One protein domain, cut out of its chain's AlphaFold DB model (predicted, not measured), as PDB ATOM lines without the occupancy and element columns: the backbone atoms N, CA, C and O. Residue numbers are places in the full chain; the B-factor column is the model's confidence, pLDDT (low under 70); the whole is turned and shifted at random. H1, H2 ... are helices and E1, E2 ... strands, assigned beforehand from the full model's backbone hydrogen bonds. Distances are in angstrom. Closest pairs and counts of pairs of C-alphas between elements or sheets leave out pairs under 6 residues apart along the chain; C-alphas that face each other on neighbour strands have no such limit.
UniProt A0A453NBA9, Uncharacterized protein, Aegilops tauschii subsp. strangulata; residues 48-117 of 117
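What this domain is: This is residues 48 to 117 of the 117 residues of an uncharacterized protein of Aegilops tauschii subsp. strangulata (UniProt A0A453NBA9). One helix, H1, packs on one face of a twisted antiparallel sheet, E1, E2, E4, E3, making two layers. Printed are 70 residues, mixed in class, with E1, E2, H1, E3, E4 in turn. The whole is compact, radius of gyration of the C-alphas 11.3 A, spanning 30 by 24 by 18 A.

Where its parts are: E1, residues 60 to 64, begins at C-alpha (-33.377, -50.414, -29.663); E2 is 69 to 73. H1, residues 83 to 95, is 18.4 A long. E3, residues 99 to 107, 19.5 A long, bends by 62 degrees at 102. E4, residues 111 to 116, ends at (-28.238, -36.105, -36.415).

How they stand to each other: E1 and E2 form a hairpin, N 62 and O 71 being 2.8 A apart. E2, H1 and E3 form a split strand-helix-strand unit, E4 between the strands, its crossover right-handed. H1 is on the sheet; its C-alpha 90 and C-alpha 100 of E3 are their closest, 5.1 A. In H1 every O i to N i+4 pair is within hydrogen-bond range.

The domain as a whole: The printed part has no cut. pLDDT is under 70 at residues 48 to 67, 75 and 108 to 110.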
ATOM      1  N   ASP A  48     -42.448 -48.601 -25.212       41.72
ATOM      2  CA  ASP A  48     -43.587 -47.997 -25.904       41.72
ATOM      3  C   ASP A  48     -43.923 -46.584 -25.389       41.72
ATOM      4  O   ASP A  48     -44.327 -45.734 -26.181       41.72
ATOM      5  N   ASP A  49     -43.660 -46.273 -24.111       39.28
ATOM      6  CA  ASP A  49     -43.947 -44.947 -23.524       39.28
ATOM      7  C   ASP A  49     -43.079 -43.812 -24.114       39.28
ATOM      8  O   ASP A  49     -43.387 -42.633 -23.941       39.28
ATOM      9  N   TYR A  50     -42.000 -44.140 -24.839       48.00
ATOM     10  CA  TYR A  50     -40.974 -43.177 -25.271       48.00
ATOM     11  C   TYR A  50     -40.830 -43.043 -26.798       48.00
ATOM     12  O   TYR A  50     -39.900 -42.396 -27.291       48.00
ATOM     13  N   GLY A  51     -41.751 -43.631 -27.571       47.66
ATOM     14  CA  GLY A  51     -41.791 -43.486 -29.031       47.66
ATOM     15  C   GLY A  51     -40.699 -44.259 -29.785       47.66
ATOM     16  O   GLY A  51     -40.323 -43.863 -30.895       47.66
ATOM     17  N   MET A  52     -40.176 -45.343 -29.203       50.00
ATOM     18  CA  MET A  52     -39.261 -46.269 -29.880       50.00
ATOM     19  C   MET A  52     -40.057 -47.174 -30.818       50.00
ATOM     20  O   MET A  52     -41.031 -47.788 -30.402       50.00
ATOM     21  N   ARG A  53     -39.673 -47.237 -32.100       50.59
ATOM     22  CA  ARG A  53     -40.455 -47.970 -33.114       50.59
ATOM     23  C   ARG A  53     -39.820 -49.279 -33.573       50.59
ATOM     24  O   ARG A  53     -40.528 -50.069 -34.174       50.59
ATOM     25  N   ASN A  54     -38.541 -49.532 -33.270       52.88
ATOM     26  CA  ASN A  54     -37.818 -50.725 -33.724       52.88
ATOM     27  C   ASN A  54     -36.847 -51.234 -32.644       52.88
ATOM     28  O   ASN A  54     -35.675 -50.850 -32.617       52.88
ATOM     29  N   CYS A  55     -37.344 -52.093 -31.757       51.34
ATOM     30  CA  CYS A  55     -36.534 -52.833 -30.792       51.34
ATOM     31  C   CYS A  55     -36.430 -54.300 -31.222       51.34
ATOM     32  O   CYS A  55     -37.441 -54.993 -31.287       51.34
ATOM     33  N   ASN A  56     -35.211 -54.767 -31.483       53.62
ATOM     34  CA  ASN A  56     -34.881 -56.191 -31.567       53.62
ATOM     35  C   ASN A  56     -34.189 -56.625 -30.265       53.62
ATOM     36  O   ASN A  56     -33.780 -55.780 -29.473       53.62
ATOM     37  N   GLU A  57     -33.991 -57.933 -30.067       44.53
ATOM     38  CA  GLU A  57     -33.402 -58.512 -28.841       44.53
ATOM     39  C   GLU A  57     -32.050 -57.900 -28.413       44.53
ATOM     40  O   GLU A  57     -31.680 -58.000 -27.246       44.53
ATOM     41  N   VAL A  58     -31.324 -57.248 -29.332       47.06
ATOM     42  CA  VAL A  58     -29.976 -56.691 -29.108       47.06
ATOM     43  C   VAL A  58     -29.920 -55.160 -29.237       47.06
ATOM     44  O   VAL A  58     -29.020 -54.533 -28.686       47.06
ATOM     45  N   TYR A  59     -30.869 -54.536 -29.941       54.25
ATOM     46  CA  TYR A  59     -30.792 -53.115 -30.286       54.25
ATOM     47  C   TYR A  59     -32.161 -52.457 -30.230       54.25
ATOM     48  O   TYR A  59     -33.108 -52.940 -30.850       54.25
ATOM     49  N   CYS A  60     -32.227 -51.300 -29.583       57.62
ATOM     50  CA  CYS A  60     -33.377 -50.414 -29.663       57.62
ATOM     51  C   CYS A  60     -32.994 -49.136 -30.385       57.62
ATOM     52  O   CYS A  60     -32.040 -48.461 -29.992       57.62
ATOM     53  N   ALA A  61     -33.749 -48.823 -31.440       62.41
ATOM     54  CA  ALA A  61     -33.556 -47.618 -32.222       62.41
ATOM     55  C   ALA A  61     -34.800 -46.720 -32.223       62.41
ATOM     56  O   ALA A  61     -35.933 -47.172 -32.430       62.41
ATOM     57  N   ARG A  62     -34.577 -45.415 -32.057       66.31
ATOM     58  CA  ARG A  62     -35.565 -44.361 -32.283       66.31
ATOM     59  C   ARG A  62     -35.175 -43.607 -33.543       66.31
ATOM     60  O   ARG A  62     -34.110 -43.007 -33.589       66.31
ATOM     61  N   ASN A  63     -36.044 -43.619 -34.545       64.88
ATOM     62  CA  ASN A  63     -35.881 -42.804 -35.741       64.88
ATOM     63  C   ASN A  63     -36.979 -41.740 -35.758       64.88
ATOM     64  O   ASN A  63     -38.164 -42.074 -35.826       64.88
ATOM     65  N   ASN A  64     -36.588 -40.473 -35.659       65.56
ATOM     66  CA  ASN A  64     -37.485 -39.350 -35.866       65.56
ATOM     67  C   ASN A  64     -37.196 -38.734 -37.238       65.56
ATOM     68  O   ASN A  64     -36.205 -38.027 -37.422       65.56
ATOM     69  N   THR A  65     -38.083 -39.003 -38.193       63.88
ATOM     70  CA  THR A  65     -37.995 -38.496 -39.567       63.88
ATOM     71  C   THR A  65     -38.287 -37.002 -39.676       63.88
ATOM     72  O   THR A  65     -37.864 -36.383 -40.644       63.88
ATOM     73  N   GLU A  66     -38.978 -36.407 -38.700       62.72
ATOM     74  CA  GLU A  66     -39.258 -34.964 -38.671       62.72
ATOM     75  C   GLU A  66     -38.017 -34.174 -38.248       62.72
ATOM     76  O   GLU A  66     -37.707 -33.131 -38.820       62.72
ATOM     77  N   THR A  67     -37.267 -34.695 -37.272       58.06
ATOM     78  CA  THR A  67     -36.057 -34.044 -36.748       58.06
ATOM     79  C   THR A  67     -34.758 -34.592 -37.346       58.06
ATOM     80  O   THR A  67     -33.689 -34.074 -37.037       58.06
ATOM     81  N   ASN A  68     -34.833 -35.617 -38.204       71.88
ATOM     82  CA  ASN A  68     -33.700 -36.370 -38.760       71.88
ATOM     83  C   ASN A  68     -32.729 -36.906 -37.692       71.88
ATOM     84  O   ASN A  68     -31.508 -36.823 -37.852       71.88
ATOM     85  N   ILE A  69     -33.280 -37.442 -36.599       78.12
ATOM     86  CA  ILE A  69     -32.502 -37.989 -35.478       78.12
ATOM     87  C   ILE A  69     -32.677 -39.500 -35.428       78.12
ATOM     88  O   ILE A  69     -33.803 -39.994 -35.344       78.12
ATOM     89  N   TYR A  70     -31.561 -40.218 -35.415       82.44
ATOM     90  CA  TYR A  70     -31.500 -41.653 -35.186       82.44
ATOM     91  C   TYR A  70     -30.770 -41.940 -33.873       82.44
ATOM     92  O   TYR A  70     -29.575 -41.707 -33.787       82.44
ATOM     93  N   CYS A  71     -31.450 -42.464 -32.859       82.44
ATOM     94  CA  CYS A  71     -30.822 -42.881 -31.605       82.44
ATOM     95  C   CYS A  71     -30.782 -44.399 -31.501       82.44
ATOM     96  O   CYS A  71     -31.817 -45.030 -31.700       82.44
ATOM     97  N   GLN A  72     -29.639 -44.977 -31.132       80.69
ATOM     98  CA  GLN A  72     -29.479 -46.412 -30.889       80.69
ATOM     99  C   GLN A  72     -28.916 -46.669 -29.495       80.69
ATOM    100  O   GLN A  72     -28.014 -45.965 -29.051       80.69
ATOM    101  N   SER A  73     -29.432 -47.686 -28.805       78.50
ATOM    102  CA  SER A  73     -28.867 -48.137 -27.531       78.50
ATOM    103  C   SER A  73     -27.400 -48.539 -27.716       78.50
ATOM    104  O   SER A  73     -27.115 -49.455 -28.492       78.50
ATOM    105  N   MET A  74     -26.487 -47.887 -26.996       76.81
ATOM    106  CA  MET A  74     -25.049 -48.166 -27.039       76.81
ATOM    107  C   MET A  74     -24.502 -48.221 -25.621       76.81
ATOM    108  O   MET A  74     -24.597 -47.251 -24.872       76.81
ATOM    109  N   TRP A  75     -23.908 -49.355 -25.258       68.62
ATOM    110  CA  TRP A  75     -23.335 -49.564 -23.929       68.62
ATOM    111  C   TRP A  75     -22.100 -48.688 -23.692       68.62
ATOM    112  O   TRP A  75     -21.775 -48.397 -22.546       68.62
ATOM    113  N   GLU A  76     -21.440 -48.227 -24.760       76.69
ATOM    114  CA  GLU A  76     -20.280 -47.343 -24.682       76.69
ATOM    115  C   GLU A  76     -20.628 -45.910 -24.281       76.69
ATOM    116  O   GLU A  76     -19.732 -45.184 -23.872       76.69
ATOM    117  N   CYS A  77     -21.892 -45.486 -24.361       81.69
ATOM    118  CA  CYS A  77     -22.307 -44.202 -23.803       81.69
ATOM    119  C   CYS A  77     -22.425 -44.337 -22.274       81.69
ATOM    120  O   CYS A  77     -23.522 -44.397 -21.735       81.69
ATOM    121  N   ASN A  78     -21.310 -44.432 -21.552       78.56
ATOM    122  CA  ASN A  78     -21.311 -44.615 -20.095       78.56
ATOM    123  C   ASN A  78     -21.879 -43.396 -19.359       78.56
ATOM    124  O   ASN A  78     -21.885 -42.297 -19.899       78.56
ATOM    125  N   ARG A  79     -22.359 -43.579 -18.118       77.12
ATOM    126  CA  ARG A  79     -22.747 -42.475 -17.224       77.12
ATOM    127  C   ARG A  79     -21.718 -42.355 -16.089       77.12
ATOM    128  O   ARG A  79     -21.584 -43.317 -15.334       77.12
ATOM    129  N   PRO A  80     -21.062 -41.197 -15.895       80.69
ATOM    130  CA  PRO A  80     -21.159 -39.967 -16.696       80.69
ATOM    131  C   PRO A  80     -20.604 -40.137 -18.123       80.69
ATOM    132  O   PRO A  80     -19.730 -40.972 -18.326       80.69
ATOM    133  N   VAL A  81     -21.103 -39.348 -19.092       82.19
ATOM    134  CA  VAL A  81     -20.542 -39.336 -20.459       82.19
ATOM    135  C   VAL A  81     -19.120 -38.795 -20.380       82.19
ATOM    136  O   VAL A  81     -18.926 -37.648 -19.969       82.19
ATOM    137  N   HIS A  82     -18.141 -39.584 -20.808       87.88
ATOM    138  CA  HIS A  82     -16.786 -39.091 -21.024       87.88
ATOM    139  C   HIS A  82     -16.573 -38.684 -22.487       87.88
ATOM    140  O   HIS A  82     -17.226 -39.200 -23.396       87.88
ATOM    141  N   ASP A  83     -15.599 -37.806 -22.743       88.94
ATOM    142  CA  ASP A  83     -15.250 -37.373 -24.107       88.94
ATOM    143  C   ASP A  83     -14.932 -38.553 -25.037       88.94
ATOM    144  O   ASP A  83     -15.229 -38.520 -26.230       88.94
ATOM    145  N   TYR A  84     -14.364 -39.624 -24.484       90.19
ATOM    146  CA  TYR A  84     -14.092 -40.860 -25.208       90.19
ATOM    147  C   TYR A  84     -15.370 -41.574 -25.676       90.19
ATOM    148  O   TYR A  84     -15.452 -42.007 -26.828       90.19
ATOM    149  N   ASP A  85     -16.377 -41.657 -24.809       88.38
ATOM    150  CA  ASP A  85     -17.679 -42.260 -25.109       88.38
ATOM    151  C   ASP A  85     -18.398 -41.449 -26.193       88.38
ATOM    152  O   ASP A  85     -18.873 -41.977 -27.203       88.38
ATOM    153  N   GLN A  86     -18.367 -40.126 -26.029       90.25
ATOM    154  CA  GLN A  86     -18.888 -39.164 -26.987       90.25
ATOM    155  C   GLN A  86     -18.187 -39.295 -28.352       90.25
ATOM    156  O   GLN A  86     -18.848 -39.325 -29.389       90.25
ATOM    157  N   HIS A  87     -16.859 -39.423 -28.378       92.31
ATOM    158  CA  HIS A  87     -16.091 -39.601 -29.612       92.31
ATOM    159  C   HIS A  87     -16.453 -40.906 -30.337       92.31
ATOM    160  O   HIS A  87     -16.630 -40.904 -31.556       92.31
ATOM    161  N   LYS A  88     -16.621 -42.009 -29.596       91.25
ATOM    162  CA  LYS A  88     -17.091 -43.285 -30.156       91.25
ATOM    163  C   LYS A  88     -18.466 -43.161 -30.794       91.25
ATOM    164  O   LYS A  88     -18.632 -43.580 -31.939       91.25
ATOM    165  N   CYS A  89     -19.417 -42.556 -30.082       90.62
ATOM    166  CA  CYS A  89     -20.760 -42.328 -30.604       90.62
ATOM    167  C   CYS A  89     -20.722 -41.518 -31.908       90.62
ATOM    168  O   CYS A  89     -21.316 -41.902 -32.914       90.62
ATOM    169  N   ARG A  90     -19.937 -40.438 -31.946       93.06
ATOM    170  CA  ARG A  90     -19.811 -39.619 -33.155       93.06
ATOM    171  C   ARG A  90     -19.203 -40.378 -34.333       93.06
ATOM    172  O   ARG A  90     -19.715 -40.266 -35.444       93.06
ATOM    173  N   ASN A  91     -18.166 -41.186 -34.107       93.00
ATOM    174  CA  ASN A  91     -17.576 -42.020 -35.162       93.00
ATOM    175  C   ASN A  91     -18.570 -43.057 -35.699       93.00
ATOM    176  O   ASN A  91     -18.628 -43.286 -36.908       93.00
ATOM    177  N   PHE A  92     -19.374 -43.652 -34.816       89.69
ATOM    178  CA  PHE A  92     -20.468 -44.536 -35.205       89.69
ATOM    179  C   PHE A  92     -21.509 -43.805 -36.070       89.69
ATOM    180  O   PHE A  92     -21.896 -44.293 -37.126       89.69
ATOM    181  N   CYS A  93     -21.915 -42.594 -35.694       89.38
ATOM    182  CA  CYS A  93     -22.860 -41.817 -36.494       89.38
ATOM    183  C   CYS A  93     -22.299 -41.413 -37.866       89.38
ATOM    184  O   CYS A  93     -23.005 -41.507 -38.871       89.38
ATOM    185  N   VAL A  94     -21.024 -41.017 -37.932       90.81
ATOM    186  CA  VAL A  94     -20.356 -40.691 -39.203       90.81
ATOM    187  C   VAL A  94     -20.287 -41.904 -40.125       90.81
ATOM    188  O   VAL A  94     -20.516 -41.754 -41.325       90.81
ATOM    189  N   SER A  95     -20.039 -43.109 -39.599       89.69
ATOM    190  CA  SER A  95     -20.014 -44.324 -40.428       89.69
ATOM    191  C   SER A  95     -21.378 -44.651 -41.052       89.69
ATOM    192  O   SER A  95     -21.438 -45.302 -42.093       89.69
ATOM    193  N   MET A  96     -22.464 -44.135 -40.470       85.69
ATOM    194  CA  MET A  96     -23.824 -44.212 -41.010       85.69
ATOM    195  C   MET A  96     -24.231 -42.993 -41.862       85.69
ATOM    196  O   MET A  96     -25.365 -42.939 -42.339       85.69
ATOM    197  N   GLY A  97     -23.338 -42.017 -42.059       85.81
ATOM    198  CA  GLY A  97     -23.590 -40.824 -42.878       85.81
ATOM    199  C   GLY A  97     -24.313 -39.678 -42.162       85.81
ATOM    200  O   GLY A  97     -24.995 -38.893 -42.820       85.81
ATOM    201  N   TYR A  98     -24.195 -39.587 -40.836       88.56
ATOM    202  CA  TYR A  98     -24.730 -38.491 -40.017       88.56
ATOM    203  C   TYR A  98     -23.630 -37.478 -39.636       88.56
ATOM    204  O   TYR A  98     -22.436 -37.760 -39.757       88.56
ATOM    205  N   ASP A  99     -24.028 -36.293 -39.168       88.62
ATOM    206  CA  ASP A  99     -23.136 -35.202 -38.771       88.62
ATOM    207  C   ASP A  99     -22.380 -35.517 -37.471       88.62
ATOM    208  O   ASP A  99     -22.964 -35.830 -36.435       88.62
ATOM    209  N   TYR A 100     -21.055 -35.379 -37.512       90.06
ATOM    210  CA  TYR A 100     -20.179 -35.669 -36.379       90.06
ATOM    211  C   TYR A 100     -20.440 -34.775 -35.156       90.06
ATOM    212  O   TYR A 100     -20.442 -35.256 -34.024       90.06
ATOM    213  N   LEU A 101     -20.604 -33.463 -35.350       90.94
ATOM    214  CA  LEU A 101     -20.669 -32.488 -34.256       90.94
ATOM    215  C   LEU A 101     -22.030 -32.496 -33.562       90.94
ATOM    216  O   LEU A 101     -22.099 -32.264 -32.352       90.94
ATOM    217  N   ARG A 102     -23.087 -32.782 -34.322       86.50
ATOM    218  CA  ARG A 102     -24.467 -32.856 -33.843       86.50
ATOM    219  C   ARG A 102     -24.809 -34.205 -33.214       86.50
ATOM    220  O   ARG A 102     -25.836 -34.295 -32.553       86.50
ATOM    221  N   SER A 103     -23.974 -35.226 -33.386       90.69
ATOM    222  CA  SER A 103     -24.152 -36.515 -32.717       90.69
ATOM    223  C   SER A 103     -23.718 -36.489 -31.254       90.69
ATOM    224  O   SER A 103     -22.690 -35.891 -30.910       90.69
ATOM    225  N   TYR A 104     -24.477 -37.168 -30.388       90.12
ATOM    226  CA  TYR A 104     -24.234 -37.181 -28.946       90.12
ATOM    227  C   TYR A 104     -24.701 -38.434 -28.213       90.12
ATOM    228  O   TYR A 104     -25.635 -39.114 -28.632       90.12
ATOM    229  N   CYS A 105     -24.032 -38.722 -27.095       88.94
ATOM    230  CA  CYS A 105     -24.503 -39.702 -26.130       88.94
ATOM    231  C   CYS A 105     -25.639 -39.103 -25.291       88.94
ATOM    232  O   CYS A 105     -25.465 -38.064 -24.653       88.94
ATOM    233  N   GLU A 106     -26.783 -39.777 -25.265       83.44
ATOM    234  CA  GLU A 106     -27.939 -39.426 -24.444       83.44
ATOM    235  C   GLU A 106     -28.179 -40.487 -23.371       83.44
ATOM    236  O   GLU A 106     -28.066 -41.690 -23.616       83.44
ATOM    237  N   HIS A 107     -28.563 -40.043 -22.177       71.75
ATOM    238  CA  HIS A 107     -28.938 -40.923 -21.074       71.75
ATOM    239  C   HIS A 107     -30.382 -40.685 -20.675       71.75
ATOM    240  O   HIS A 107     -30.637 -39.878 -19.783       71.75
ATOM    241  N   HIS A 108     -31.327 -41.406 -21.281       61.03
ATOM    242  CA  HIS A 108     -32.653 -41.551 -20.679       61.03
ATOM    243  C   HIS A 108     -33.483 -42.679 -21.310       61.03
ATOM    244  O   HIS A 108     -33.779 -42.608 -22.499       61.03
ATOM    245  N   PRO A 109     -33.944 -43.697 -20.554       60.38
ATOM    246  CA  PRO A 109     -33.461 -44.216 -19.262       60.38
ATOM    247  C   PRO A 109     -32.233 -45.149 -19.385       60.38
ATOM    248  O   PRO A 109     -31.713 -45.623 -18.379       60.38
ATOM    249  N   TYR A 110     -31.764 -45.395 -20.609       67.25
ATOM    250  CA  TYR A 110     -30.591 -46.204 -20.948       67.25
ATOM    251  C   TYR A 110     -29.576 -45.361 -21.730       67.25
ATOM    252  O   TYR A 110     -29.909 -44.246 -22.139       67.25
ATOM    253  N   PRO A 111     -28.336 -45.840 -21.901       77.00
ATOM    254  CA  PRO A 111     -27.363 -45.151 -22.731       77.00
ATOM    255  C   PRO A 111     -27.677 -45.326 -24.223       77.00
ATOM    256  O   PRO A 111     -27.802 -46.446 -24.728       77.00
ATOM    257  N   TYR A 112     -27.806 -44.203 -24.925       82.06
ATOM    258  CA  TYR A 112     -28.054 -44.134 -26.361       82.06
ATOM    259  C   TYR A 112     -26.989 -43.286 -27.046       82.06
ATOM    260  O   TYR A 112     -26.532 -42.290 -26.494       82.06
ATOM    261  N   CYS A 113     -26.653 -43.641 -28.278       88.06
ATOM    262  CA  CYS A 113     -25.968 -42.758 -29.204       88.06
ATOM    263  C   CYS A 113     -26.982 -42.197 -30.203       88.06
ATOM    264  O   CYS A 113     -27.619 -42.961 -30.929       88.06
ATOM    265  N   CYS A 114     -27.140 -40.876 -30.222       88.00
ATOM    266  CA  CYS A 114     -28.049 -40.144 -31.095       88.00
ATOM    267  C   CYS A 114     -27.286 -39.475 -32.239       88.00
ATOM    268  O   CYS A 114     -26.369 -38.686 -32.023       88.00
ATOM    269  N   CYS A 115     -27.697 -39.789 -33.462       88.56
ATOM    270  CA  CYS A 115     -27.122 -39.357 -34.720       88.56
ATOM    271  C   CYS A 115     -28.041 -38.357 -35.417       88.56
ATOM    272  O   CYS A 115     -29.207 -38.655 -35.675       88.56
ATOM    273  N   HIS A 116     -27.510 -37.185 -35.746       84.00
ATOM    274  CA  HIS A 116     -28.238 -36.105 -36.415       84.00
ATOM    275  C   HIS A 116     -27.769 -35.944 -37.855       84.00
ATOM    276  O   HIS A 116     -26.568 -35.990 -38.097       84.00
ATOM    277  N   LYS A 117     -28.685 -35.763 -38.811       79.19
ATOM    278  CA  LYS A 117     -28.290 -35.325 -40.160       79.19
ATOM    279  C   LYS A 117     -27.949 -33.839 -40.209       79.19
ATOM    280  O   LYS A 117     -28.430 -33.069 -39.341       79.19
TER     281      LYS A 117